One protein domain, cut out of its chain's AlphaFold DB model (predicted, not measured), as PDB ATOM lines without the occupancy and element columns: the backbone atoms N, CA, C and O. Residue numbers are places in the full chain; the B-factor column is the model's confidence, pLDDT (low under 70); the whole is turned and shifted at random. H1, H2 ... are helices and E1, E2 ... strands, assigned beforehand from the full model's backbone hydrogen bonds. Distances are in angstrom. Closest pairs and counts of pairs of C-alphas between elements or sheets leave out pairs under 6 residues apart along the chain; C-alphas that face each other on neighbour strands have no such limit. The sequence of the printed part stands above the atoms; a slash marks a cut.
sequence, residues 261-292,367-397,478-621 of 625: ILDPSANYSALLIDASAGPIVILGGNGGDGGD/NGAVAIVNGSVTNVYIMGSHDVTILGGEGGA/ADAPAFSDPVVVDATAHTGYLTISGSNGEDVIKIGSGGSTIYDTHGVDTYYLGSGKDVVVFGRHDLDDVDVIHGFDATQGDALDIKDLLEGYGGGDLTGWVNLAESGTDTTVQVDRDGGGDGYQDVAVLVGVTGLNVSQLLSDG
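AT A GLANCE: This is residues 261 to 292, 367 to 397 and 478 to 621 of the 625 residues of an uncharacterized protein of Tepidimonas sediminis (UniProt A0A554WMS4). With little regular structure, the chain winds in stacked turns, one mixed sheet, E1-E3-E5-E7-E9-E11-E15-E14-E13, along one side and an all-parallel sheet, E2-E4-E6-E8-E10-E12, along the other. H1 lies beyond E12. Named elements, fifteen strands then one helix, mostly strand, hold 73 of 207 printed residues. The whole is compact: radius of gyration of the C-alphas 17.7 A, spans 53 by 47 by 26 A.

HOW THE PARTS SIT: E1, residues 271 to 275, is parallel to E3, residues 379 to 384, N 273 and O 381 2.8 A apart. E13, residues 578 to 583, and E14, residues 586 to 591, form an antiparallel hairpin, N 581 and O 588 2.9 A apart. H1, residues 614 to 620, only grazes both sheets, every O i to N i+4 pair within hydrogen-bond range.

IN THESE COORDINATES: E1 begins at C-alpha 271 (143.843, 119.212, 156.781); H1 ends at C-alpha 620 (141.301, 106.379, 122.228).

THE WHOLE: Cuts after residues 292 and 397 leave C-alpha gaps of 16.9 A and 9.2 A. Residues 562 to 577 make a long link; residues 542 to 543 have pLDDT under 70.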
ATOM      1  N   ILE A 261     137.205 127.846 156.340       92.56
ATOM      2  CA  ILE A 261     138.214 128.813 156.773       92.56
ATOM      3  C   ILE A 261     138.795 128.297 158.083       92.56
ATOM      4  O   ILE A 261     138.097 128.246 159.099       92.56
ATOM      5  N   LEU A 262     140.063 127.889 158.061       89.00
ATOM      6  CA  LEU A 262     140.756 127.444 159.266       89.00
ATOM      7  C   LEU A 262     141.097 128.659 160.134       89.00
ATOM      8  O   LEU A 262     141.513 129.705 159.635       89.00
ATOM      9  N   ASP A 263     140.939 128.513 161.451       82.94
ATOM     10  CA  ASP A 263     141.345 129.541 162.409       82.94
ATOM     11  C   ASP A 263     142.876 129.716 162.359       82.94
ATOM     12  O   ASP A 263     143.601 128.793 162.741       82.94
ATOM     13  N   PRO A 264     143.397 130.888 161.946       78.94
ATOM     14  CA  PRO A 264     144.837 131.118 161.851       78.94
ATOM     15  C   PRO A 264     145.539 131.138 163.220       78.94
ATOM     16  O   PRO A 264     146.766 131.152 163.278       78.94
ATOM     17  N   SER A 265     144.790 131.174 164.329       79.94
ATOM     18  CA  SER A 265     145.331 131.082 165.688       79.94
ATOM     19  C   SER A 265     145.433 129.645 166.218       79.94
ATOM     20  O   SER A 265     146.094 129.416 167.238       79.94
ATOM     21  N   ALA A 266     144.823 128.674 165.530       80.69
ATOM     22  CA  ALA A 266     144.903 127.259 165.859       80.69
ATOM     23  C   ALA A 266     146.101 126.586 165.164       80.69
ATOM     24  O   ALA A 266     146.456 126.906 164.033       80.69
ATOM     25  N   ASN A 267     146.726 125.619 165.843       83.56
ATOM     26  CA  ASN A 267     147.844 124.845 165.294       83.56
ATOM     27  C   ASN A 267     147.344 123.482 164.803       83.56
ATOM     28  O   ASN A 267     147.291 122.518 165.576       83.56
ATOM     29  N   TYR A 268     146.981 123.413 163.526       88.19
ATOM     30  CA  TYR A 268     146.669 122.159 162.845       88.19
ATOM     31  C   TYR A 268     147.926 121.598 162.180       88.19
ATOM     32  O   TYR A 268     148.717 122.341 161.600       88.19
ATOM     33  N   SER A 269     148.127 120.286 162.278       87.62
ATOM     34  CA  SER A 269     149.247 119.597 161.613       87.62
ATOM     35  C   SER A 269     148.994 119.352 160.129       87.62
ATOM     36  O   SER A 269     149.936 119.340 159.337       87.62
ATOM     37  N   ALA A 270     147.726 119.171 159.769       91.50
ATOM     38  CA  ALA A 270     147.254 118.970 158.413       91.50
ATOM     39  C   ALA A 270     145.747 119.247 158.331       91.50
ATOM     40  O   ALA A 270     145.048 119.300 159.350       91.50
ATOM     41  N   LEU A 271     145.253 119.356 157.105       93.75
ATOM     42  CA  LEU A 271     143.843 119.212 156.781       93.75
ATOM     43  C   LEU A 271     143.599 117.754 156.382       93.75
ATOM     44  O   LEU A 271     144.302 117.229 155.524       93.75
ATOM     45  N   LEU A 272     142.623 117.096 156.998       94.88
ATOM     46  CA  LEU A 272     142.217 115.734 156.666       94.88
ATOM     47  C   LEU A 272     140.780 115.738 156.147       94.88
ATOM     48  O   LEU A 272     139.868 116.124 156.871       94.88
ATOM     49  N   ILE A 273     140.582 115.249 154.927       96.31
ATOM     50  CA  ILE A 273     139.274 115.017 154.315       96.31
ATOM     51  C   ILE A 273     138.996 113.512 154.354       96.31
ATOM     52  O   ILE A 273     139.690 112.720 153.712       96.31
ATOM     53  N   ASP A 274     138.002 113.110 155.141       94.62
ATOM     54  CA  ASP A 274     137.672 111.709 155.409       94.62
ATOM     55  C   ASP A 274     136.343 111.308 154.752       94.62
ATOM     56  O   ASP A 274     135.273 111.388 155.355       94.62
ATOM     57  N   ALA A 275     136.418 110.810 153.516       92.62
ATOM     58  CA  ALA A 275     135.270 110.290 152.770       92.62
ATOM     59  C   ALA A 275     135.002 108.796 153.054       92.62
ATOM     60  O   ALA A 275     134.540 108.036 152.190       92.62
ATOM     61  N   SER A 276     135.337 108.299 154.250       86.75
ATOM     62  CA  SER A 276     135.069 106.901 154.623       86.75
ATOM     63  C   SER A 276     133.580 106.613 154.824       86.75
ATOM     64  O   SER A 276     133.130 105.514 154.498       86.75
ATOM     65  N   ALA A 277     132.806 107.590 155.306       84.69
ATOM     66  CA  ALA A 277     131.384 107.428 155.617       84.69
ATOM     67  C   ALA A 277     130.438 107.751 154.444       84.69
ATOM     68  O   ALA A 277     129.287 107.309 154.447       84.69
ATOM     69  N   GLY A 278     130.902 108.514 153.454       86.25
ATOM     70  CA  GLY A 278     130.105 108.944 152.308       86.25
ATOM     71  C   GLY A 278     130.851 109.950 151.429       86.25
ATOM     72  O   GLY A 278     131.968 110.338 151.778       86.25
ATOM     73  N   PRO A 279     130.256 110.357 150.292       96.25
ATOM     74  CA  PRO A 279     130.870 111.322 149.389       96.25
ATOM     75  C   PRO A 279     130.941 112.717 150.021       96.25
ATOM     76  O   PRO A 279     130.052 113.109 150.785       96.25
ATOM     77  N   ILE A 280     131.986 113.469 149.680       97.62
ATOM     78  CA  ILE A 280     132.234 114.822 150.192       97.62
ATOM     79  C   ILE A 280     132.370 115.796 149.024       97.62
ATOM     80  O   ILE A 280     133.174 115.592 148.123       97.62
ATOM     81  N   VAL A 281     131.609 116.886 149.071       98.19
ATOM     82  CA  VAL A 281     131.678 117.985 148.106       98.19
ATOM     83  C   VAL A 281     132.033 119.267 148.850       98.19
ATOM     84  O   VAL A 281     131.353 119.621 149.815       98.19
ATOM     85  N   ILE A 282     133.101 119.938 148.424       98.12
ATOM     86  CA  ILE A 282     133.583 121.203 148.978       98.12
ATOM     87  C   ILE A 282     133.697 122.211 147.840       98.12
ATOM     88  O   ILE A 282     134.550 122.066 146.970       98.12
ATOM     89  N   LEU A 283     132.831 123.220 147.841       97.94
ATOM     90  CA  LEU A 283     132.767 124.212 146.765       97.94
ATOM     91  C   LEU A 283     132.986 125.615 147.310       97.94
ATOM     92  O   LEU A 283     132.349 125.992 148.291       97.94
ATOM     93  N   GLY A 284     133.850 126.398 146.671       97.62
ATOM     94  CA  GLY A 284     133.870 127.845 146.873       97.62
ATOM     95  C   GLY A 284     132.543 128.476 146.452       97.62
ATOM     96  O   GLY A 284     131.841 127.942 145.599       97.62
ATOM     97  N   GLY A 285     132.167 129.589 147.082       98.06
ATOM     98  CA  GLY A 285     131.015 130.366 146.632       98.06
ATOM     99  C   GLY A 285     131.326 131.037 145.301       98.06
ATOM    100  O   GLY A 285     132.422 131.580 145.135       98.06
ATOM    101  N   ASN A 286     130.376 131.026 144.375       98.06
ATOM    102  CA  ASN A 286     130.538 131.697 143.089       98.06
ATOM    103  C   ASN A 286     130.506 133.220 143.264       98.06
ATOM    104  O   ASN A 286     129.919 133.735 144.217       98.06
ATOM    105  N   GLY A 287     131.119 133.959 142.348       98.12
ATOM    106  CA  GLY A 287     130.951 135.403 142.259       98.12
ATOM    107  C   GLY A 287     129.539 135.772 141.805       98.12
ATOM    108  O   GLY A 287     128.915 135.053 141.030       98.12
ATOM    109  N   GLY A 288     129.015 136.899 142.287       97.94
ATOM    110  CA  GLY A 288     127.760 137.448 141.774       97.94
ATOM    111  C   GLY A 288     127.963 138.096 140.406       97.94
ATOM    112  O   GLY A 288     129.015 138.687 140.159       97.94
ATOM    113  N   ASP A 289     126.960 138.051 139.533       98.25
ATOM    114  CA  ASP A 289     127.049 138.710 138.223       98.25
ATOM    115  C   ASP A 289     127.096 140.236 138.368       98.25
ATOM    116  O   ASP A 289     126.557 140.810 139.318       98.25
ATOM    117  N   GLY A 290     127.703 140.928 137.412       97.88
ATOM    118  CA  GLY A 290     127.573 142.372 137.282       97.88
ATOM    119  C   GLY A 290     126.150 142.768 136.888       97.88
ATOM    120  O   GLY A 290     125.480 142.054 136.152       97.88
ATOM    121  N   GLY A 291     125.684 143.921 137.368       97.75
ATOM    122  CA  GLY A 291     124.410 144.485 136.923       97.75
ATOM    123  C   GLY A 291     124.509 145.002 135.491       97.75
ATOM    124  O   GLY A 291     125.573 145.469 135.073       97.75
ATOM    125  N   ASP A 292     123.410 144.975 134.750       98.12
ATOM    126  CA  ASP A 292     123.387 145.484 133.378       98.12
ATOM    127  C   ASP A 292     123.505 147.014 133.358       98.12
ATOM    128  O   ASP A 292     123.126 147.709 134.301       98.12
ATOM    129  N   ASN A 367     134.455 137.962 141.772       97.44
ATOM    130  CA  ASN A 367     135.308 136.780 141.682       97.44
ATOM    131  C   ASN A 367     134.683 135.596 142.428       97.44
ATOM    132  O   ASN A 367     134.009 135.770 143.451       97.44
ATOM    133  N   GLY A 368     134.968 134.390 141.955       96.44
ATOM    134  CA  GLY A 368     134.732 133.178 142.719       96.44
ATOM    135  C   GLY A 368     135.571 133.143 143.996       96.44
ATOM    136  O   GLY A 368     136.551 133.876 144.158       96.44
ATOM    137  N   ALA A 369     135.178 132.298 144.943       96.81
ATOM    138  CA  ALA A 369     135.891 132.142 146.204       96.81
ATOM    139  C   ALA A 369     136.789 130.910 146.209       96.81
ATOM    140  O   ALA A 369     136.395 129.847 145.738       96.81
ATOM    141  N   VAL A 370     137.933 131.001 146.883       95.81
ATOM    142  CA  VAL A 370     138.704 129.803 147.230       95.81
ATOM    143  C   VAL A 370     137.839 128.882 148.087       95.81
ATOM    144  O   VAL A 370     137.216 129.348 149.043       95.81
ATOM    145  N   ALA A 371     137.795 127.586 147.785       95.06
ATOM    146  CA  ALA A 371     136.956 126.645 148.530       95.06
ATOM    147  C   ALA A 371     137.416 126.508 149.988       95.06
ATOM    148  O   ALA A 371     136.604 126.550 150.921       95.06
ATOM    149  N   ILE A 372     138.730 126.375 150.179       94.06
ATOM    150  CA  ILE A 372     139.364 126.093 151.462       94.06
ATOM    151  C   ILE A 372     140.505 127.081 151.717       94.06
ATOM    152  O   ILE A 372     141.570 127.011 151.105       94.06
ATOM    153  N   VAL A 373     140.320 127.945 152.714       90.62
ATOM    154  CA  VAL A 373     141.397 128.755 153.290       90.62
ATOM    155  C   VAL A 373     142.047 127.944 154.407       90.62
ATOM    156  O   VAL A 373     141.568 127.907 155.544       90.62
ATOM    157  N   ASN A 374     143.140 127.266 154.067       82.44
ATOM    158  CA  ASN A 374     143.876 126.364 154.960       82.44
ATOM    159  C   ASN A 374     144.816 127.108 155.941       82.44
ATOM    160  O   ASN A 374     145.421 126.497 156.828       82.44
ATOM    161  N   GLY A 375     144.910 128.438 155.838       82.25
ATOM    162  CA  GLY A 375     145.714 129.274 156.726       82.25
ATOM    163  C   GLY A 375     147.213 129.045 156.522       82.25
ATOM    164  O   GLY A 375     147.772 129.463 155.520       82.25
ATOM    165  N   SER A 376     147.888 128.438 157.504       80.81
ATOM    166  CA  SER A 376     149.312 128.049 157.399       80.81
ATOM    167  C   SER A 376     149.512 126.555 157.126       80.81
ATOM    168  O   SER A 376     150.645 126.072 157.151       80.81
ATOM    169  N   VAL A 377     148.428 125.803 156.924       85.75
ATOM    170  CA  VAL A 377     148.478 124.361 156.682       85.75
ATOM    171  C   VAL A 377     148.677 124.106 155.196       85.75
ATOM    172  O   VAL A 377     147.751 124.280 154.421       85.75
ATOM    173  N   THR A 378     149.853 123.626 154.803       84.94
ATOM    174  CA  THR A 378     150.147 123.316 153.394       84.94
ATOM    175  C   THR A 378     149.844 121.866 153.019       84.94
ATOM    176  O   THR A 378     149.738 121.560 151.841       84.94
ATOM    177  N   ASN A 379     149.722 120.955 153.993       90.88
ATOM    178  CA  ASN A 379     149.490 119.532 153.733       90.88
ATOM    179  C   ASN A 379     148.008 119.176 153.890       90.88
ATOM    180  O   ASN A 379     147.427 119.348 154.968       90.88
ATOM    181  N   VAL A 380     147.432 118.612 152.833       95.31
ATOM    182  CA  VAL A 380     146.060 118.107 152.772       95.31
ATOM    183  C   VAL A 380     146.109 116.603 152.531       95.31
ATOM    184  O   VAL A 380     146.775 116.138 151.614       95.31
ATOM    185  N   TYR A 381     145.393 115.834 153.342       96.25
ATOM    186  CA  TYR A 381     145.247 114.391 153.175       96.25
ATOM    187  C   TYR A 381     143.808 114.061 152.815       96.25
ATOM    188  O   TYR A 381     142.888 114.531 153.483       96.25
ATOM    189  N   ILE A 382     143.615 113.223 151.799       96.75
ATOM    190  CA  ILE A 382     142.291 112.741 151.393       96.75
ATOM    191  C   ILE A 382     142.272 111.222 151.519       96.75
ATOM    192  O   ILE A 382     143.161 110.523 151.034       96.75
ATOM    193  N   MET A 383     141.255 110.698 152.194       92.88
ATOM    194  CA  MET A 383     141.093 109.267 152.429       92.88
ATOM    195  C   MET A 383     139.662 108.814 152.163       92.88
ATOM    196  O   MET A 383     138.774 109.613 151.878       92.88
ATOM    197  N   GLY A 384     139.440 107.505 152.248       89.94
ATOM    198  CA  GLY A 384     138.127 106.902 152.064       89.94
ATOM    199  C   GLY A 384     137.929 106.313 150.672       89.94
ATOM    200  O   GLY A 384     138.854 106.213 149.866       89.94
ATOM    201  N   SER A 385     136.707 105.850 150.426       92.44
ATOM    202  CA  SER A 385     136.347 105.103 149.208       92.44
ATOM    203  C   SER A 385     135.153 105.677 148.456       92.44
ATOM    204  O   SER A 385     134.750 105.124 147.440       92.44
ATOM    205  N   HIS A 386     134.588 106.774 148.956       95.62
ATOM    206  CA  HIS A 386     133.517 107.506 148.292       95.62
ATOM    207  C   HIS A 386     134.082 108.725 147.583       95.62
ATOM    208  O   HIS A 386     135.136 109.207 147.972       95.62
ATOM    209  N   ASP A 387     133.356 109.233 146.598       98.00
ATOM    210  CA  ASP A 387     133.833 110.329 145.761       98.00
ATOM    211  C   ASP A 387     134.064 111.624 146.552       98.00
ATOM    212  O   ASP A 387     133.332 111.944 147.499       98.00
ATOM    213  N   VAL A 388     135.080 112.376 146.137       98.31
ATOM    214  CA  VAL A 388     135.440 113.674 146.710       98.31
ATOM    215  C   VAL A 388     135.516 114.709 145.598       98.31
ATOM    216  O   VAL A 388     136.200 114.506 144.601       98.31
ATOM    217  N   THR A 389     134.839 115.840 145.778       98.44
ATOM    218  CA  THR A 389     134.914 116.994 144.872       98.44
ATOM    219  C   THR A 389     135.363 118.220 145.650       98.44
ATOM    220  O   THR A 389     134.749 118.550 146.664       98.44
ATOM    221  N   ILE A 390     136.410 118.897 145.180       97.75
ATOM    222  CA  ILE A 390     136.944 120.120 145.783       97.75
ATOM    223  C   ILE A 390     137.257 121.118 144.671       97.75
ATOM    224  O   ILE A 390     138.213 120.930 143.924       97.75
ATOM    225  N   LEU A 391     136.450 122.165 144.554       97.19
ATOM    226  CA  LEU A 391     136.582 123.178 143.505       97.19
ATOM    227  C   LEU A 391     136.384 124.565 144.109       97.19
ATOM    228  O   LEU A 391     135.560 124.727 145.013       97.19
ATOM    229  N   GLY A 392     137.122 125.561 143.623       95.69
ATOM    230  CA  GLY A 392     136.811 126.949 143.942       95.69
ATOM    231  C   GLY A 392     135.511 127.402 143.278       95.69
ATOM    232  O   GLY A 392     134.866 126.649 142.548       95.69
ATOM    233  N   GLY A 393     135.088 128.614 143.612       96.56
ATOM    234  CA  GLY A 393     133.926 129.236 142.996       96.56
ATOM    235  C   GLY A 393     134.250 129.731 141.594       96.56
ATOM    236  O   GLY A 393     135.368 130.176 141.328       96.56
ATOM    237  N   GLU A 394     133.247 129.711 140.730       95.50
ATOM    238  CA  GLU A 394     133.302 130.358 139.420       95.50
ATOM    239  C   GLU A 394     133.147 131.880 139.582       95.50
ATOM    240  O   GLU A 394     132.483 132.359 140.509       95.50
ATOM    241  N   GLY A 395     133.761 132.657 138.695       96.38
ATOM    242  CA  GLY A 395     133.543 134.093 138.579       96.38
ATOM    243  C   GLY A 395     132.135 134.405 138.073       96.38
ATOM    244  O   GLY A 395     131.577 133.693 137.241       96.38
ATOM    245  N   GLY A 396     131.546 135.493 138.565       97.62
ATOM    246  CA  GLY A 396     130.269 135.989 138.055       97.62
ATOM    247  C   GLY A 396     130.425 136.572 136.652       97.62
ATOM    248  O   GLY A 396     131.476 137.116 136.315       97.62
ATOM    249  N   ALA A 397     129.381 136.524 135.832       97.88
ATOM    250  CA  ALA A 397     129.430 137.141 134.509       97.88
ATOM    251  C   ALA A 397     129.475 138.673 134.613       97.88
ATOM    252  O   ALA A 397     128.926 139.275 135.538       97.88
ATOM    253  N   ALA A 478     136.913 136.619 137.952       94.19
ATOM    254  CA  ALA A 478     137.857 135.512 137.903       94.19
ATOM    255  C   ALA A 478     137.308 134.294 138.654       94.19
ATOM    256  O   ALA A 478     136.795 134.437 139.769       94.19
ATOM    257  N   ASP A 479     137.475 133.111 138.066       92.31
ATOM    258  CA  ASP A 479     137.347 131.840 138.776       92.31
ATOM    259  C   ASP A 479     138.420 131.751 139.869       92.31
ATOM    260  O   ASP A 479     139.513 132.316 139.742       92.31
ATOM    261  N   ALA A 480     138.108 131.057 140.960       93.38
ATOM    262  CA  ALA A 480     139.046 130.836 142.049       93.38
ATOM    263  C   ALA A 480     139.528 129.381 142.098       93.38
ATOM    264  O   ALA A 480     138.747 128.465 141.833       93.38
ATOM    265  N   PRO A 481     140.783 129.150 142.522       93.44
ATOM    266  CA  PRO A 481     141.271 127.807 142.801       93.44
ATOM    267  C   PRO A 481     140.588 127.210 144.039       93.44
ATOM    268  O   PRO A 481     139.936 127.905 144.824       93.44
ATOM    269  N   ALA A 482     140.748 125.908 144.272       93.31
ATOM    270  CA  ALA A 482     140.126 125.265 145.428       93.31
ATOM    271  C   ALA A 482     140.845 125.569 146.754       93.31
ATOM    272  O   ALA A 482     140.197 125.618 147.805       93.31
ATOM    273  N   PHE A 483     142.160 125.799 146.723       93.62
ATOM    274  CA  PHE A 483     142.984 126.036 147.914       93.62
ATOM    275  C   PHE A 483     143.718 127.375 147.862       93.62
ATOM    276  O   PHE A 483     143.906 127.962 146.803       93.62
ATOM    277  N   SER A 484     144.140 127.861 149.031       90.50
ATOM    278  CA  SER A 484     145.098 128.964 149.126       90.50
ATOM    279  C   SER A 484     146.540 128.482 148.932       90.50
ATOM    280  O   SER A 484     146.918 127.449 149.490       90.50
ATOM    281  N   ASP A 485     147.328 129.271 148.201       86.75
ATOM    282  CA  ASP A 485     148.639 128.884 147.662       86.75
ATOM    283  C   ASP A 485     149.784 128.757 148.693       86.75
ATOM    284  O   ASP A 485     149.878 129.582 149.616       86.75
ATOM    285  N   PRO A 486     150.765 127.850 148.472       88.00
ATOM    286  CA  PRO A 486     150.693 126.605 147.691       88.00
ATOM    287  C   PRO A 486     150.176 125.430 148.540       88.00
ATOM    288  O   PRO A 486     150.228 125.469 149.781       88.00
ATOM    289  N   VAL A 487     149.756 124.340 147.892       91.75
ATOM    290  CA  VAL A 487     149.225 123.147 148.562       91.75
ATOM    291  C   VAL A 487     149.927 121.846 148.150       91.75
ATOM    292  O   VAL A 487     150.319 121.605 147.014       91.75
ATOM    293  N   VAL A 488     150.071 120.948 149.125       95.00
ATOM    294  CA  VAL A 488     150.478 119.558 148.914       95.00
ATOM    295  C   VAL A 488     149.307 118.664 149.284       95.00
ATOM    296  O   VAL A 488     148.959 118.538 150.461       95.00
ATOM    297  N   VAL A 489     148.719 118.015 148.286       96.69
ATOM    298  CA  VAL A 489     147.613 117.073 148.453       96.69
ATOM    299  C   VAL A 489     148.139 115.643 148.351       96.69
ATOM    300  O   VAL A 489     148.712 115.237 147.342       96.69
ATOM    301  N   ASP A 490     147.916 114.849 149.395       96.38
ATOM    302  CA  ASP A 490     148.163 113.409 149.408       96.38
ATOM    303  C   ASP A 490     146.838 112.647 149.542       96.38
ATOM    304  O   ASP A 490     146.302 112.433 150.633       96.38
ATOM    305  N   ALA A 491     146.311 112.242 148.393       96.69
ATOM    306  CA  ALA A 491     145.134 111.403 148.234       96.69
ATOM    307  C   ALA A 491     145.505 109.960 147.844       96.69
ATOM    308  O   ALA A 491     144.662 109.215 147.353       96.69
ATOM    309  N   THR A 492     146.749 109.516 148.070       94.25
ATOM    310  CA  THR A 492     147.194 108.162 147.673       94.25
ATOM    311  C   THR A 492     146.429 107.037 148.380       94.25
ATOM    312  O   THR A 492     146.300 105.935 147.849       94.25
ATOM    313  N   ALA A 493     145.894 107.311 149.575       88.94
ATOM    314  CA  ALA A 493     145.041 106.393 150.328       88.94
ATOM    315  C   ALA A 493     143.558 106.447 149.909       88.94
ATOM    316  O   ALA A 493     142.755 105.647 150.394       88.94
ATOM    317  N   HIS A 494     143.182 107.387 149.040       93.56
ATOM    318  CA  HIS A 494     141.829 107.528 148.529       93.56
ATOM    319  C   HIS A 494     141.551 106.514 147.410       93.56
ATOM    320  O   HIS A 494     142.406 106.197 146.583       93.56
ATOM    321  N   THR A 495     140.342 105.965 147.387       92.88
ATOM    322  CA  THR A 495     139.943 104.936 146.406       92.88
ATOM    323  C   THR A 495     138.637 105.264 145.682       92.88
ATOM    324  O   THR A 495     138.261 104.523 144.777       92.88
ATOM    325  N   GLY A 496     137.963 106.352 146.070       92.94
ATOM    326  CA  GLY A 496     136.828 106.917 145.337       92.94
ATOM    327  C   GLY A 496     137.288 107.800 144.178       92.94
ATOM    328  O   GLY A 496     138.491 108.001 143.987       92.94
ATOM    329  N   TYR A 497     136.330 108.313 143.404       97.81
ATOM    330  CA  TYR A 497     136.633 109.251 142.331       97.81
ATOM    331  C   TYR A 497     136.955 110.633 142.909       97.81
ATOM    332  O   TYR A 497     136.168 111.173 143.691       97.81
ATOM    333  N   LEU A 498     138.092 111.218 142.528       98.19
ATOM    334  CA  LEU A 498     138.506 112.540 143.005       98.19
ATOM    335  C   LEU A 498     138.326 113.594 141.913       98.19
ATOM    336  O   LEU A 498     138.803 113.435 140.799       98.19
ATOM    337  N   THR A 499     137.676 114.703 142.228       98.44
ATOM    338  CA  THR A 499     137.657 115.906 141.389       98.44
ATOM    339  C   THR A 499     138.270 117.050 142.176       98.44
ATOM    340  O   THR A 499     137.774 117.368 143.255       98.44
ATOM    341  N   ILE A 500     139.356 117.637 141.684       96.75
ATOM    342  CA  ILE A 500     140.128 118.621 142.444       96.75
ATOM    343  C   ILE A 500     140.732 119.685 141.535       96.75
ATOM    344  O   ILE A 500     141.167 119.375 140.434       96.75
ATOM    345  N   SER A 501     140.767 120.920 142.015       92.81
ATOM    346  CA  SER A 501     141.627 121.983 141.491       92.81
ATOM    347  C   SER A 501     142.697 122.312 142.534       92.81
ATOM    348  O   SER A 501     142.456 122.122 143.733       92.81
ATOM    349  N   GLY A 502     143.875 122.742 142.091       88.81
ATOM    350  CA  GLY A 502     144.955 123.193 142.958       88.81
ATOM    351  C   GLY A 502     144.696 124.562 143.594       88.81
ATOM    352  O   GLY A 502     143.579 124.918 143.986       88.81
ATOM    353  N   SER A 503     145.780 125.293 143.750       91.62
ATOM    354  CA  SER A 503     145.973 126.680 144.141       91.62
ATOM    355  C   SER A 503     146.635 127.412 142.960       91.62
ATOM    356  O   SER A 503     146.983 126.790 141.972       91.62
ATOM    357  N   ASN A 504     146.838 128.724 143.021       89.88
ATOM    358  CA  ASN A 504     147.560 129.445 141.957       89.88
ATOM    359  C   ASN A 504     149.097 129.406 142.126       89.88
ATOM    360  O   ASN A 504     149.810 130.233 141.548       89.88
ATOM    361  N   GLY A 505     149.614 128.549 143.009       90.19
ATOM    362  CA  GLY A 505     151.044 128.370 143.244       90.19
ATOM    363  C   GLY A 505     151.488 126.952 142.906       90.19
ATOM    364  O   GLY A 505     150.659 126.090 142.696       90.19
ATOM    365  N   GLU A 506     152.803 126.709 142.929       93.31
ATOM    366  CA  GLU A 506     153.381 125.392 142.618       93.31
ATOM    367  C   GLU A 506     152.884 124.302 143.584       93.31
ATOM    368  O   GLU A 506     153.318 124.215 144.745       93.31
ATOM    369  N   ASP A 507     152.006 123.446 143.082       94.19
ATOM    370  CA  ASP A 507     151.324 122.422 143.845       94.19
ATOM    371  C   ASP A 507     151.900 121.028 143.630       94.19
ATOM    372  O   ASP A 507     152.540 120.686 142.633       94.19
ATOM    373  N   VAL A 508     151.641 120.163 144.610       96.38
ATOM    374  CA  VAL A 508     151.925 118.733 144.488       96.38
ATOM    375  C   VAL A 508     150.675 117.943 144.823       96.38
ATOM    376  O   VAL A 508     150.329 117.809 145.998       96.38
ATOM    377  N   ILE A 509     150.039 117.348 143.815       97.38
ATOM    378  CA  ILE A 509     148.822 116.547 143.991       97.38
ATOM    379  C   ILE A 509     149.126 115.083 143.684       97.38
ATOM    380  O   ILE A 509     149.516 114.711 142.578       97.38
ATOM    381  N   LYS A 510     148.946 114.222 144.687       97.38
ATOM    382  CA  LYS A 510     149.120 112.771 144.576       97.38
ATOM    383  C   LYS A 510     147.775 112.094 144.717       97.38
ATOM    384  O   LYS A 510     147.149 112.226 145.765       97.38
ATOM    385  N   ILE A 511     147.356 111.345 143.709       96.31
ATOM    386  CA  ILE A 511     146.031 110.726 143.672       96.31
ATOM    387  C   ILE A 511     146.097 109.204 143.833       96.31
ATOM    388  O   ILE A 511     147.152 108.578 143.717       96.31
ATOM    389  N   GLY A 512     144.963 108.627 144.225       90.38
ATOM    390  CA  GLY A 512     144.827 107.221 144.584       90.38
ATOM    391  C   GLY A 512     144.305 106.344 143.443       90.38
ATOM    392  O   GLY A 512     144.673 106.515 142.293       90.38
ATOM    393  N   SER A 513     143.475 105.346 143.756       90.88
ATOM    394  CA  SER A 513     143.150 104.254 142.807       90.88
ATOM    395  C   SER A 513     141.768 104.312 142.134       90.88
ATOM    396  O   SER A 513     141.417 103.387 141.397       90.88
ATOM    397  N   GLY A 514     140.965 105.345 142.409       87.69
ATOM    398  CA  GLY A 514     139.566 105.438 141.967       87.69
ATOM    399  C   GLY A 514     139.334 106.117 140.613       87.69
ATOM    400  O   GLY A 514     138.197 106.128 140.136       87.69
ATOM    401  N   GLY A 515     140.384 106.641 139.976       94.75
ATOM    402  CA  GLY A 515     140.266 107.608 138.883       94.75
ATOM    403  C   GLY A 515     140.014 109.031 139.395       94.75
ATOM    404  O   GLY A 515     139.460 109.220 140.481       94.75
ATOM    405  N   SER A 516     140.417 110.033 138.619       98.25
ATOM    406  CA  SER A 516     140.346 111.437 139.030       98.25
ATOM    407  C   SER A 516     140.112 112.396 137.864       98.25
ATOM    408  O   SER A 516     140.361 112.067 136.708       98.25
ATOM    409  N   THR A 517     139.646 113.603 138.172       98.44
ATOM    410  CA  THR A 517     139.762 114.793 137.322       98.44
ATOM    411  C   THR A 517     140.518 115.854 138.113       98.44
ATOM    412  O   THR A 517     140.085 116.239 139.200       98.44
ATOM    413  N   ILE A 518     141.647 116.300 137.583       97.62
ATOM    414  CA  ILE A 518     142.462 117.381 138.125       97.62
ATOM    415  C   ILE A 518     142.286 118.571 137.188       97.62
ATOM    416  O   ILE A 518     142.533 118.435 135.995       97.62
ATOM    417  N   TYR A 519     141.818 119.694 137.716       95.31
ATOM    418  CA  TYR A 519     141.798 120.970 137.013       95.31
ATOM    419  C   TYR A 519     143.078 121.710 137.353       95.31
ATOM    420  O   TYR A 519     143.272 122.098 138.509       95.31
ATOM    421  N   ASP A 520     143.922 121.841 136.342       91.94
ATOM    422  CA  ASP A 520     145.143 122.618 136.400       91.94
ATOM    423  C   ASP A 520     144.828 124.095 136.647       91.94
ATOM    424  O   ASP A 520     143.752 124.602 136.294       91.94
ATOM    425  N   THR A 521     145.739 124.752 137.342       88.75
ATOM    426  CA  THR A 521     145.630 126.140 137.782       88.75
ATOM    427  C   THR A 521     146.952 126.843 137.503       88.75
ATOM    428  O   THR A 521     147.884 126.245 136.993       88.75
ATOM    429  N   HIS A 522     147.058 128.140 137.799       87.50
ATOM    430  CA  HIS A 522     148.341 128.829 137.632       87.50
ATOM    431  C   HIS A 522     149.441 128.188 138.486       87.50
ATOM    432  O   HIS A 522     149.189 127.831 139.633       87.50
ATOM    433  N   GLY A 523     150.681 128.212 137.995       90.38
ATOM    434  CA  GLY A 523     151.830 127.646 138.695       90.38
ATOM    435  C   GLY A 523     152.402 126.426 137.984       90.38
ATOM    436  O   GLY A 523     151.775 125.834 137.126       90.38
ATOM    437  N   VAL A 524     153.651 126.085 138.315       93.56
ATOM    438  CA  VAL A 524     154.295 124.873 137.795       93.56
ATOM    439  C   VAL A 524     153.993 123.725 138.744       93.56
ATOM    440  O   VAL A 524     154.642 123.584 139.790       93.56
ATOM    441  N   ASP A 525     153.039 122.893 138.361       95.31
ATOM    442  CA  ASP A 525     152.457 121.882 139.224       95.31
ATOM    443  C   ASP A 525     153.067 120.498 139.000       95.31
ATOM    444  O   ASP A 525     153.682 120.166 137.980       95.31
ATOM    445  N   THR A 526     152.965 119.648 140.022       97.44
ATOM    446  CA  THR A 526     153.411 118.254 139.957       97.44
ATOM    447  C   THR A 526     152.295 117.293 140.333       97.44
ATOM    448  O   THR A 526     151.904 117.164 141.498       97.44
ATOM    449  N   TYR A 527     151.876 116.500 139.355       98.19
ATOM    450  CA  TYR A 527     150.830 115.499 139.491       98.19
ATOM    451  C   TYR A 527     151.418 114.094 139.587       98.19
ATOM    452  O   TYR A 527     152.242 113.687 138.772       98.19
ATOM    453  N   TYR A 528     150.987 113.319 140.581       97.81
ATOM    454  CA  TYR A 528     151.274 111.887 140.680       97.81
ATOM    455  C   TYR A 528     149.979 111.111 140.501       97.81
ATOM    456  O   TYR A 528     149.234 110.915 141.465       97.81
ATOM    457  N   LEU A 529     149.740 110.685 139.261       97.44
ATOM    458  CA  LEU A 529     148.589 109.880 138.884       97.44
ATOM    459  C   LEU A 529     148.697 108.475 139.473       97.44
ATOM    460  O   LEU A 529     149.795 107.946 139.701       97.44
ATOM    461  N   GLY A 530     147.539 107.918 139.796       92.31
ATOM    462  CA  GLY A 530     147.432 106.673 140.527       92.31
ATOM    463  C   GLY A 530     147.019 105.546 139.600       92.31
ATOM    464  O   GLY A 530     147.636 105.322 138.567       92.31
ATOM    465  N   SER A 531     146.019 104.773 140.003       91.06
ATOM    466  CA  SER A 531     145.401 103.800 139.100       91.06
ATOM    467  C   SER A 531     143.957 104.185 138.843       91.06
ATOM    468  O   SER A 531     143.323 104.805 139.690       91.06
ATOM    469  N   GLY A 532     143.396 103.700 137.743       93.06
ATOM    470  CA  GLY A 532     142.073 104.127 137.297       93.06
ATOM    471  C   GLY A 532     142.209 105.077 136.121       93.06
ATOM    472  O   GLY A 532     143.288 105.210 135.567       93.06
ATOM    473  N   LYS A 533     141.093 105.660 135.688       97.25
ATOM    474  CA  LYS A 533     141.108 106.648 134.613       97.25
ATOM    475  C   LYS A 533     141.264 108.034 135.226       97.25
ATOM    476  O   LYS A 533     140.315 108.514 135.850       97.25
ATOM    477  N   ASP A 534     142.407 108.658 134.991       98.44
ATOM    478  CA  ASP A 534     142.723 109.998 135.475       98.44
ATOM    479  C   ASP A 534     142.689 111.026 134.335       98.44
ATOM    480  O   ASP A 534     143.124 110.755 133.221       98.44
ATOM    481  N   VAL A 535     142.139 112.213 134.578       98.56
ATOM    482  CA  VAL A 535     142.073 113.304 133.596       98.56
ATOM    483  C   VAL A 535     142.752 114.530 134.182       98.56
ATOM    484  O   VAL A 535     142.369 114.960 135.265       98.56
ATOM    485  N   VAL A 536     143.724 115.096 133.472       98.06
ATOM    486  CA  VAL A 536     144.290 116.418 133.786       98.06
ATOM    487  C   VAL A 536     143.721 117.411 132.782       98.06
ATOM    488  O   VAL A 536     143.860 117.201 131.576       98.06
ATOM    489  N   VAL A 537     143.014 118.422 133.274       96.88
ATOM    490  CA  VAL A 537     142.326 119.448 132.490       96.88
ATOM    491  C   VAL A 537     143.127 120.729 132.562       96.88
ATOM    492  O   VAL A 537     143.235 121.301 133.639       96.88
ATOM    493  N   PHE A 538     143.634 121.167 131.417       94.25
ATOM    494  CA  PHE A 538     144.410 122.388 131.283       94.25
ATOM    495  C   PHE A 538     143.504 123.567 130.920       94.25
ATOM    496  O   PHE A 538     142.734 123.507 129.952       94.25
ATOM    497  N   GLY A 539     143.586 124.628 131.714       86.38
ATOM    498  CA  GLY A 539     142.938 125.908 131.492       86.38
ATOM    499  C   GLY A 539     143.741 126.814 130.559       86.38
ATOM    500  O   GLY A 539     144.865 126.545 130.163       86.38
ATOM    501  N   ARG A 540     143.173 127.967 130.186       76.44
ATOM    502  CA  ARG A 540     143.790 128.888 129.196       76.44
ATOM    503  C   ARG A 540     145.075 129.571 129.682       76.44
ATOM    504  O   ARG A 540     145.626 130.405 128.957       76.44
ATOM    505  N   HIS A 541     145.459 129.318 130.925       72.31
ATOM    506  CA  HIS A 541     146.533 129.993 131.633       72.31
ATOM    507  C   HIS A 541     147.860 129.218 131.576       72.31
ATOM    508  O   HIS A 541     148.908 129.837 131.736       72.31
ATOM    509  N   ASP A 542     147.821 127.942 131.197       69.25
ATOM    510  CA  ASP A 542     148.896 126.957 131.402       69.25
ATOM    511  C   ASP A 542     149.911 126.939 130.242       69.25
ATOM    512  O   ASP A 542     150.539 125.936 129.921       69.25
ATOM    513  N   LEU A 543     150.032 128.056 129.519       69.50
ATOM    514  CA  LEU A 543     150.996 128.199 128.418       69.50
ATOM    515  C   LEU A 543     152.316 128.838 128.869       69.50
ATOM    516  O   LEU A 543     153.305 128.790 128.136       69.50
ATOM    517  N   ASP A 544     152.325 129.439 130.061       73.94
ATOM    518  CA  ASP A 544     153.512 130.045 130.670       73.94
ATOM    519  C   ASP A 544     154.137 129.151 131.765       73.94
ATOM    520  O   ASP A 544     155.298 129.367 132.133       73.94
ATOM    521  N   ASP A 545     153.410 128.124 132.219       85.69
ATOM    522  CA  ASP A 545     153.787 127.195 133.283       85.69
ATOM    523  C   ASP A 545     153.798 125.757 132.723       85.69
ATOM    524  O   ASP A 545     152.866 125.351 132.043       85.69
ATOM    525  N   VAL A 546     154.899 125.012 132.905       93.56
ATOM    526  CA  VAL A 546     155.066 123.667 132.314       93.56
ATOM    527  C   VAL A 546     155.023 122.600 133.398       93.56
ATOM    528  O   VAL A 546     156.031 122.381 134.081       93.56
ATOM    529  N   ASP A 547     153.911 121.881 133.495       96.12
ATOM    530  CA  ASP A 547     153.668 120.949 134.599       96.12
ATOM    531  C   ASP A 547     154.397 119.623 134.455       96.12
ATOM    532  O   ASP A 547     154.877 119.222 133.389       96.12
ATOM    533  N   VAL A 548     154.467 118.887 135.558       97.62
ATOM    534  CA  VAL A 548     155.116 117.580 135.624       97.62
ATOM    535  C   VAL A 548     154.102 116.516 136.010       97.62
ATOM    536  O   VAL A 548     153.630 116.455 137.142       97.62
ATOM    537  N   ILE A 549     153.829 115.594 135.088       98.50
ATOM    538  CA  ILE A 549     152.886 114.496 135.300       98.50
ATOM    539  C   ILE A 549     153.651 113.182 135.437       98.50
ATOM    540  O   ILE A 549     154.269 112.675 134.498       98.50
ATOM    541  N   HIS A 550     153.565 112.582 136.616       97.94
ATOM    542  CA  HIS A 550     154.011 111.227 136.900       97.94
ATOM    543  C   HIS A 550     152.841 110.247 136.814       97.94
ATOM    544  O   HIS A 550     151.748 110.536 137.284       97.94
ATOM    545  N   GLY A 551     153.097 109.042 136.301       95.75
ATOM    546  CA  GLY A 551     152.137 107.935 136.369       95.75
ATOM    547  C   GLY A 551     151.116 107.870 135.232       95.75
ATOM    548  O   GLY A 551     150.325 106.939 135.238       95.75
ATOM    549  N   PHE A 552     151.174 108.776 134.249       98.25
ATOM    550  CA  PHE A 552     150.273 108.756 133.091       98.25
ATOM    551  C   PHE A 552     150.321 107.415 132.342       98.25
ATOM    552  O   PHE A 552     151.359 107.017 131.801       98.25
ATOM    553  N   ASP A 553     149.176 106.740 132.273       96.38
ATOM    554  CA  ASP A 553     148.982 105.455 131.615       96.38
ATOM    555  C   ASP A 553     147.751 105.488 130.696       96.38
ATOM    556  O   ASP A 553     146.620 105.162 131.070       96.38
ATOM    557  N   ALA A 554     147.991 105.787 129.416       96.12
ATOM    558  CA  ALA A 554     146.949 105.782 128.392       96.12
ATOM    559  C   ALA A 554     146.193 104.438 128.296       96.12
ATOM    560  O   ALA A 554     145.036 104.411 127.872       96.12
ATOM    561  N   THR A 555     146.797 103.316 128.718       94.75
ATOM    562  CA  THR A 555     146.144 101.995 128.692       94.75
ATOM    563  C   THR A 555     145.107 101.811 129.798       94.75
ATOM    564  O   THR A 555     144.201 100.986 129.648       94.75
ATOM    565  N   GLN A 556     145.205 102.591 130.879       93.94
ATOM    566  CA  GLN A 556     144.186 102.681 131.930       93.94
ATOM    567  C   GLN A 556     143.070 103.672 131.574       93.94
ATOM    568  O   GLN A 556     141.993 103.634 132.170       93.94
ATOM    569  N   GLY A 557     143.283 104.471 130.528       95.75
ATOM    570  CA  GLY A 557     142.333 105.463 130.041       95.75
ATOM    571  C   GLY A 557     142.668 106.888 130.461       95.75
ATOM    572  O   GLY A 557     141.816 107.752 130.247       95.75
ATOM    573  N   ASP A 558     143.863 107.127 131.015       98.56
ATOM    574  CA  ASP A 558     144.295 108.461 131.434       98.56
ATOM    575  C   ASP A 558     144.261 109.441 130.271       98.56
ATOM    576  O   ASP A 558     144.624 109.091 129.144       98.56
ATOM    577  N   ALA A 559     143.809 110.659 130.528       98.50
ATOM    578  CA  ALA A 559     143.602 111.652 129.496       98.50
ATOM    579  C   ALA A 559     144.172 113.015 129.867       98.50
ATOM    580  O   ALA A 559     144.184 113.419 131.027       98.50
ATOM    581  N   LEU A 560     144.601 113.731 128.837       98.19
ATOM    582  CA  LEU A 560     144.901 115.151 128.905       98.19
ATOM    583  C   LEU A 560     143.764 115.886 128.205       98.19
ATOM    584  O   LEU A 560     143.466 115.592 127.044       98.19
ATOM    585  N   ASP A 561     143.107 116.792 128.909       97.31
ATOM    586  CA  ASP A 561     142.095 117.670 128.346       97.31
ATOM    587  C   ASP A 561     142.712 119.042 128.099       97.31
ATOM    588  O   ASP A 561     143.057 119.749 129.035       97.31
ATOM    589  N   ILE A 562     142.881 119.385 126.825       95.06
ATOM    590  CA  ILE A 562     143.515 120.627 126.373       95.06
ATOM    591  C   ILE A 562     142.538 121.494 125.570       95.06
ATOM    592  O   ILE A 562     142.971 122.380 124.836       95.06
ATOM    593  N   LYS A 563     141.222 121.236 125.660       92.62
ATOM    594  CA  LYS A 563     140.194 121.987 124.907       92.62
ATOM    595  C   LYS A 563     140.356 123.492 125.061       92.62
ATOM    596  O   LYS A 563     140.312 124.222 124.076       92.62
ATOM    597  N   ASP A 564     140.541 123.943 126.296       90.69
ATOM    598  CA  ASP A 564     140.597 125.365 126.618       90.69
ATOM    599  C   ASP A 564     141.922 126.020 126.189       90.69
ATOM    600  O   ASP A 564     141.980 127.242 126.041       90.69
ATOM    601  N   LEU A 565     142.954 125.227 125.880       91.56
ATOM    602  CA  LEU A 565     144.211 125.719 125.312       91.56
ATOM    603  C   LEU A 565     144.120 126.046 123.815       91.56
ATOM    604  O   LEU A 565     144.978 126.773 123.317       91.56
ATOM    605  N   LEU A 566     143.125 125.527 123.084       91.81
ATOM    606  CA  LEU A 566     143.032 125.674 121.626       91.81
ATOM    607  C   LEU A 566     141.986 126.726 121.220       91.81
ATOM    608  O   LEU A 566     140.794 126.609 121.499       91.81
ATOM    609  N   GLU A 567     142.408 127.741 120.467       90.00
ATOM    610  CA  GLU A 567     141.544 128.799 119.948       90.00
ATOM    611  C   GLU A 567     141.111 128.537 118.506       90.00
ATOM    612  O   GLU A 567     141.907 128.497 117.571       90.00
ATOM    613  N   GLY A 568     139.800 128.415 118.298       85.75
ATOM    614  CA  GLY A 568     139.233 128.273 116.954       85.75
ATOM    615  C   GLY A 568     139.381 126.875 116.345       85.75
ATOM    616  O   GLY A 568     139.050 126.693 115.168       85.75
ATOM    617  N   TYR A 569     139.808 125.878 117.127       88.56
ATOM    618  CA  TYR A 569     139.819 124.486 116.695       88.56
ATOM    619  C   TYR A 569     138.384 123.981 116.462       88.56
ATOM    620  O   TYR A 569     137.585 123.805 117.377       88.56
ATOM    621  N   GLY A 570     138.030 123.772 115.193       82.12
ATOM    622  CA  GLY A 570     136.692 123.338 114.770       82.12
ATOM    623  C   GLY A 570     136.509 121.818 114.674       82.12
ATOM    624  O   GLY A 570     135.515 121.370 114.096       82.12
ATOM    625  N   GLY A 571     137.470 121.035 115.179       82.19
ATOM    626  CA  GLY A 571     137.533 119.578 115.045       82.19
ATOM    627  C   GLY A 571     138.266 119.096 113.784       82.19
ATOM    628  O   GLY A 571     138.263 119.751 112.742       82.19
ATOM    629  N   GLY A 572     138.886 117.913 113.857       83.31
ATOM    630  CA  GLY A 572     139.585 117.288 112.730       83.31
ATOM    631  C   GLY A 572     140.951 116.714 113.103       83.31
ATOM    632  O   GLY A 572     141.115 116.119 114.160       83.31
ATOM    633  N   ASP A 573     141.924 116.853 112.205       84.38
ATOM    634  CA  ASP A 573     143.310 116.460 112.480       84.38
ATOM    635  C   ASP A 573     144.005 117.512 113.360       84.38
ATOM    636  O   ASP A 573     143.760 118.706 113.200       84.38
ATOM    637  N   LEU A 574     144.873 117.067 114.270       89.75
ATOM    638  CA  LEU A 574     145.612 117.921 115.211       89.75
ATOM    639  C   LEU A 574     147.001 118.324 114.691       89.75
ATOM    640  O   LEU A 574     147.784 118.938 115.414       89.75
ATOM    641  N   THR A 575     147.326 118.000 113.436       87.31
ATOM    642  CA  THR A 575     148.561 118.470 112.796       87.31
ATOM    643  C   THR A 575     148.621 119.995 112.814       87.31
ATOM    644  O   THR A 575     147.750 120.654 112.250       87.31
ATOM    645  N   GLY A 576     149.677 120.547 113.413       86.69
ATOM    646  CA  GLY A 576     149.848 121.992 113.562       86.69
ATOM    647  C   GLY A 576     149.204 122.573 114.818       86.69
ATOM    648  O   GLY A 576     149.406 123.746 115.055       86.69
ATOM    649  N   TRP A 577     148.482 121.769 115.608       93.94
ATOM    650  CA  TRP A 577     147.856 122.183 116.870       93.94
ATOM    651  C   TRP A 577     148.532 121.541 118.079       93.94
ATOM    652  O   TRP A 577     148.721 122.187 119.098       93.94
ATOM    653  N   VAL A 578     148.919 120.263 117.971       95.44
ATOM    654  CA  VAL A 578     149.520 119.503 119.078       95.44
ATOM    655  C   VAL A 578     150.761 118.758 118.601       95.44
ATOM    656  O   VAL A 578     150.743 118.097 117.558       95.44
ATOM    657  N   ASN A 579     151.827 118.813 119.396       95.31
ATOM    658  CA  ASN A 579     153.047 118.038 119.202       95.31
ATOM    659  C   ASN A 579     153.445 117.292 120.484       95.31
ATOM    660  O   ASN A 579     153.234 117.774 121.592       95.31
ATOM    661  N   LEU A 580     154.052 116.114 120.321       96.69
ATOM    662  CA  LEU A 580     154.617 115.325 121.416       96.69
ATOM    663  C   LEU A 580     156.121 115.175 121.179       96.69
ATOM    664  O   LEU A 580     156.542 114.523 120.219       96.69
ATOM    665  N   ALA A 581     156.928 115.804 122.030       96.19
ATOM    666  CA  ALA A 581     158.379 115.821 121.914       96.19
ATOM    667  C   ALA A 581     159.019 114.882 122.945       96.19
ATOM    668  O   ALA A 581     158.918 115.098 124.146       96.19
ATOM    669  N   GLU A 582     159.714 113.842 122.486       96.88
ATOM    670  CA  GLU A 582     160.388 112.901 123.386       96.88
ATOM    671  C   GLU A 582     161.798 113.374 123.767       96.88
ATOM    672  O   GLU A 582     162.613 113.730 122.908       96.88
ATOM    673  N   SER A 583     162.122 113.289 125.058       94.69
ATOM    674  CA  SER A 583     163.459 113.540 125.598       94.69
ATOM    675  C   SER A 583     163.822 112.474 126.632       94.69
ATOM    676  O   SER A 583     163.344 112.467 127.762       94.69
ATOM    677  N   GLY A 584     164.700 111.541 126.253       94.19
ATOM    678  CA  GLY A 584     165.117 110.460 127.147       94.19
ATOM    679  C   GLY A 584     163.985 109.467 127.420       94.19
ATOM    680  O   GLY A 584     163.657 108.672 126.542       94.19
ATOM    681  N   THR A 585     163.463 109.462 128.646       94.88
ATOM    682  CA  THR A 585     162.329 108.617 129.067       94.88
ATOM    683  C   THR A 585     161.012 109.372 129.129       94.88
ATOM    684  O   THR A 585     160.016 108.767 129.505       94.88
ATOM    685  N   ASP A 586     161.013 110.659 128.796       97.19
ATOM    686  CA  ASP A 586     159.900 111.555 129.068       97.19
ATOM    687  C   ASP A 586     159.332 112.098 127.752       97.19
ATOM    688  O   ASP A 586     160.039 112.173 126.737       97.19
ATOM    689  N   THR A 587     158.060 112.487 127.775       98.38
ATOM    690  CA  THR A 587     157.368 113.116 126.643       98.38
ATOM    691  C   THR A 587     156.859 114.487 127.058       98.38
ATOM    692  O   THR A 587     156.056 114.586 127.978       98.38
ATOM    693  N   THR A 588     157.278 115.537 126.362       97.44
ATOM    694  CA  THR A 588     156.719 116.883 126.505       97.44
ATOM    695  C   THR A 588     155.512 117.036 125.584       97.44
ATOM    696  O   THR A 588     155.606 116.789 124.378       97.44
ATOM    697  N   VAL A 589     154.385 117.441 126.154       96.81
ATOM    698  CA  VAL A 589     153.160 117.823 125.454       96.81
ATOM    699  C   VAL A 589     153.282 119.288 125.080       96.81
ATOM    700  O   VAL A 589     153.591 120.112 125.937       96.81
ATOM    701  N   GLN A 590     153.079 119.604 123.805       95.19
ATOM    702  CA  GLN A 590     153.211 120.962 123.297       95.19
ATOM    703  C   GLN A 590     152.007 121.339 122.434       95.19
ATOM    704  O   GLN A 590     151.513 120.501 121.670       95.19
ATOM    705  N   VAL A 591     151.575 122.595 122.503       94.38
ATOM    706  CA  VAL A 591     150.419 123.112 121.757       94.38
ATOM    707  C   VAL A 591     150.764 124.376 120.970       94.38
ATOM    708  O   VAL A 591     151.602 125.172 121.377       94.38
ATOM    709  N   ASP A 592     150.124 124.538 119.821       92.69
ATOM    710  CA  ASP A 592     150.034 125.783 119.058       92.69
ATOM    711  C   ASP A 592     148.565 126.224 119.145       92.69
ATOM    712  O   ASP A 592     147.662 125.516 118.686       92.69
ATOM    713  N   ARG A 593     148.332 127.350 119.828       88.44
ATOM    714  CA  ARG A 593     147.007 127.782 120.291       88.44
ATOM    715  C   ARG A 593     146.057 128.086 119.143       88.44
ATOM    716  O   ARG A 593     144.884 127.749 119.251       88.44
ATOM    717  N   ASP A 594     146.527 128.724 118.075       88.44
ATOM    718  CA  ASP A 594     145.686 129.123 116.938       88.44
ATOM    719  C   ASP A 594     145.887 128.232 115.697       88.44
ATOM    720  O   ASP A 594     145.196 128.398 114.684       88.44
ATOM    721  N   GLY A 595     146.824 127.280 115.770       85.50
ATOM    722  CA  GLY A 595     147.180 126.384 114.673       85.50
ATOM    723  C   GLY A 595     147.851 127.107 113.501       85.50
ATOM    724  O   GLY A 595     147.891 126.584 112.378       85.50
ATOM    725  N   GLY A 596     148.326 128.336 113.725       83.12
ATOM    726  CA  GLY A 596     148.893 129.238 112.729       83.12
ATOM    727  C   GLY A 596     150.314 128.874 112.305       83.12
ATOM    728  O   GLY A 596     150.797 129.383 111.284       83.12
ATOM    729  N   GLY A 597     150.975 127.965 113.029       79.75
ATOM    730  CA  GLY A 597     152.332 127.503 112.755       79.75
ATOM    731  C   GLY A 597     153.405 128.503 113.181       79.75
ATOM    732  O   GLY A 597     154.474 128.547 112.558       79.75
ATOM    733  N   ASP A 598     153.125 129.329 114.190       80.88
ATOM    734  CA  ASP A 598     154.073 130.288 114.763       80.88
ATOM    735  C   ASP A 598     155.008 129.650 115.812       80.88
ATOM    736  O   ASP A 598     156.105 130.165 116.050       80.88
ATOM    737  N   GLY A 599     154.653 128.469 116.319       86.00
ATOM    738  CA  GLY A 599     155.504 127.608 117.133       86.00
ATOM    739  C   GLY A 599     154.716 126.876 118.214       86.00
ATOM    740  O   GLY A 599     153.648 127.306 118.621       86.00
ATOM    741  N   TYR A 600     155.270 125.769 118.706       92.31
ATOM    742  CA  TYR A 600     154.674 125.052 119.831       92.31
ATOM    743  C   TYR A 600     155.167 125.618 121.168       92.31
ATOM    744  O   TYR A 600     156.354 125.931 121.305       92.31
ATOM    745  N   GLN A 601     154.261 125.698 122.138       92.56
ATOM    746  CA  GLN A 601     154.510 126.024 123.542       92.56
ATOM    747  C   GLN A 601     154.392 124.749 124.377       92.56
ATOM    748  O   GLN A 601     153.520 123.922 124.111       92.56
ATOM    749  N   ASP A 602     155.300 124.564 125.332       94.25
ATOM    750  CA  ASP A 602     155.285 123.412 126.234       94.25
ATOM    751  C   ASP A 602     154.140 123.582 127.240       94.25
ATOM    752  O   ASP A 602     153.948 124.681 127.744       94.25
ATOM    753  N   VAL A 603     153.406 122.503 127.513       94.38
ATOM    754  CA  VAL A 603     152.279 122.483 128.466       94.38
ATOM    755  C   VAL A 603     152.609 121.582 129.646       94.38
ATOM    756  O   VAL A 603     152.523 121.977 130.793       94.38
ATOM    757  N   ALA A 604     153.054 120.354 129.373       96.69
ATOM    758  CA  ALA A 604     153.359 119.400 130.431       96.69
ATOM    759  C   ALA A 604     154.455 118.418 130.024       96.69
ATOM    760  O   ALA A 604     154.629 118.086 128.848       96.69
ATOM    761  N   VAL A 605     155.166 117.885 131.010       97.88
ATOM    762  CA  VAL A 605     156.136 116.800 130.870       97.88
ATOM    763  C   VAL A 605     155.567 115.532 131.495       97.88
ATOM    764  O   VAL A 605     155.413 115.425 132.711       97.88
ATOM    765  N   LEU A 606     155.319 114.527 130.659       98.50
ATOM    766  CA  LEU A 606     154.931 113.184 131.077       98.50
ATOM    767  C   LEU A 606     156.189 112.376 131.416       98.50
ATOM    768  O   LEU A 606     156.943 111.955 130.529       98.50
ATOM    769  N   VAL A 607     156.425 112.154 132.705       97.38
ATOM    770  CA  VAL A 607     157.647 111.518 133.209       97.38
ATOM    771  C   VAL A 607     157.594 110.005 133.029       97.38
ATOM    772  O   VAL A 607     156.686 109.333 133.518       97.38
ATOM    773  N   GLY A 608     158.624 109.441 132.397       94.56
ATOM    774  CA  GLY A 608     158.749 107.996 132.190       94.56
ATOM    775  C   GLY A 608     157.845 107.427 131.092       94.56
ATOM    776  O   GLY A 608     157.758 106.203 130.960       94.56
ATOM    777  N   VAL A 609     157.189 108.286 130.307       96.06
ATOM    778  CA  VAL A 609     156.282 107.910 129.220       96.06
ATOM    779  C   VAL A 609     156.918 108.238 127.870       96.06
ATOM    780  O   VAL A 609     157.371 109.354 127.637       96.06
ATOM    781  N   THR A 610     156.935 107.262 126.957       95.88
ATOM    782  CA  THR A 610     157.404 107.402 125.562       95.88
ATOM    783  C   THR A 610     156.527 106.567 124.626       95.88
ATOM    784  O   THR A 610     155.763 105.710 125.074       95.88
ATOM    785  N   GLY A 611     156.642 106.783 123.318       94.69
ATOM    786  CA  GLY A 611     155.935 106.035 122.278       94.69
ATOM    787  C   GLY A 611     154.497 106.492 122.038       94.69
ATOM    788  O   GLY A 611     153.722 105.747 121.434       94.69
ATOM    789  N   LEU A 612     154.130 107.686 122.507       95.81
ATOM    790  CA  LEU A 612     152.795 108.248 122.328       95.81
ATOM    791  C   LEU A 612     152.581 108.771 120.900       95.81
ATOM    792  O   LEU A 612     153.510 109.188 120.208       95.81
ATOM    793  N   ASN A 613     151.327 108.760 120.449       94.50
ATOM    794  CA  ASN A 613     150.936 109.282 119.144       94.50
ATOM    795  C   ASN A 613     149.655 110.109 119.273       94.50
ATOM    796  O   ASN A 613     148.639 109.582 119.714       94.50
ATOM    797  N   VAL A 614     149.695 111.372 118.839       94.75
ATOM    798  CA  VAL A 614     148.575 112.324 118.959       94.75
ATOM    799  C   VAL A 614     147.274 111.767 118.373       94.75
ATOM    800  O   VAL A 614     146.249 111.770 119.046       94.75
ATOM    801  N   SER A 615     147.305 111.234 117.145       92.31
ATOM    802  CA  SER A 615     146.102 110.696 116.496       92.31
ATOM    803  C   SER A 615     145.532 109.487 117.239       92.31
ATOM    804  O   SER A 615     144.313 109.339 117.308       92.31
ATOM    805  N   GLN A 616     146.400 108.636 117.797       94.12
ATOM    806  CA  GLN A 616     145.978 107.487 118.598       94.12
ATOM    807  C   GLN A 616     145.341 107.939 119.917       94.12
ATOM    808  O   GLN A 616     144.232 107.506 120.214       94.12
ATOM    809  N   LEU A 617     145.991 108.853 120.650       95.88
ATOM    810  CA  LEU A 617     145.467 109.398 121.906       95.88
ATOM    811  C   LEU A 617     144.104 110.065 121.707       95.88
ATOM    812  O   LEU A 617     143.189 109.827 122.489       95.88
ATOM    813  N   LEU A 618     143.942 110.837 120.629       94.50
ATOM    814  CA  LEU A 618     142.655 111.433 120.273       94.50
ATOM    815  C   LEU A 618     141.590 110.355 120.018       94.50
ATOM    816  O   LEU A 618     140.477 110.441 120.528       94.50
ATOM    817  N   SER A 619     141.923 109.321 119.236       93.69
ATOM    818  CA  SER A 619     140.967 108.260 118.895       93.69
ATOM    819  C   SER A 619     140.580 107.372 120.079       93.69
ATOM    820  O   SER A 619     139.448 106.889 120.129       93.69
ATOM    821  N   ASP A 620     141.501 107.186 121.024       95.38
ATOM    822  CA  ASP A 620     141.301 106.379 122.228       95.38
ATOM    823  C   ASP A 620     140.651 107.186 123.368       95.38
ATOM    824  O   ASP A 620     140.186 106.610 124.352       95.38
ATOM    825  N   GLY A 621     140.547 108.513 123.215       95.88
ATOM    826  CA  GLY A 621     139.985 109.416 124.220       95.88
ATOM    827  C   GLY A 621     140.943 109.736 125.371       95.88
ATOM    828  O   GLY A 621     140.482 110.089 126.456       95.88
TER     829      GLY A 621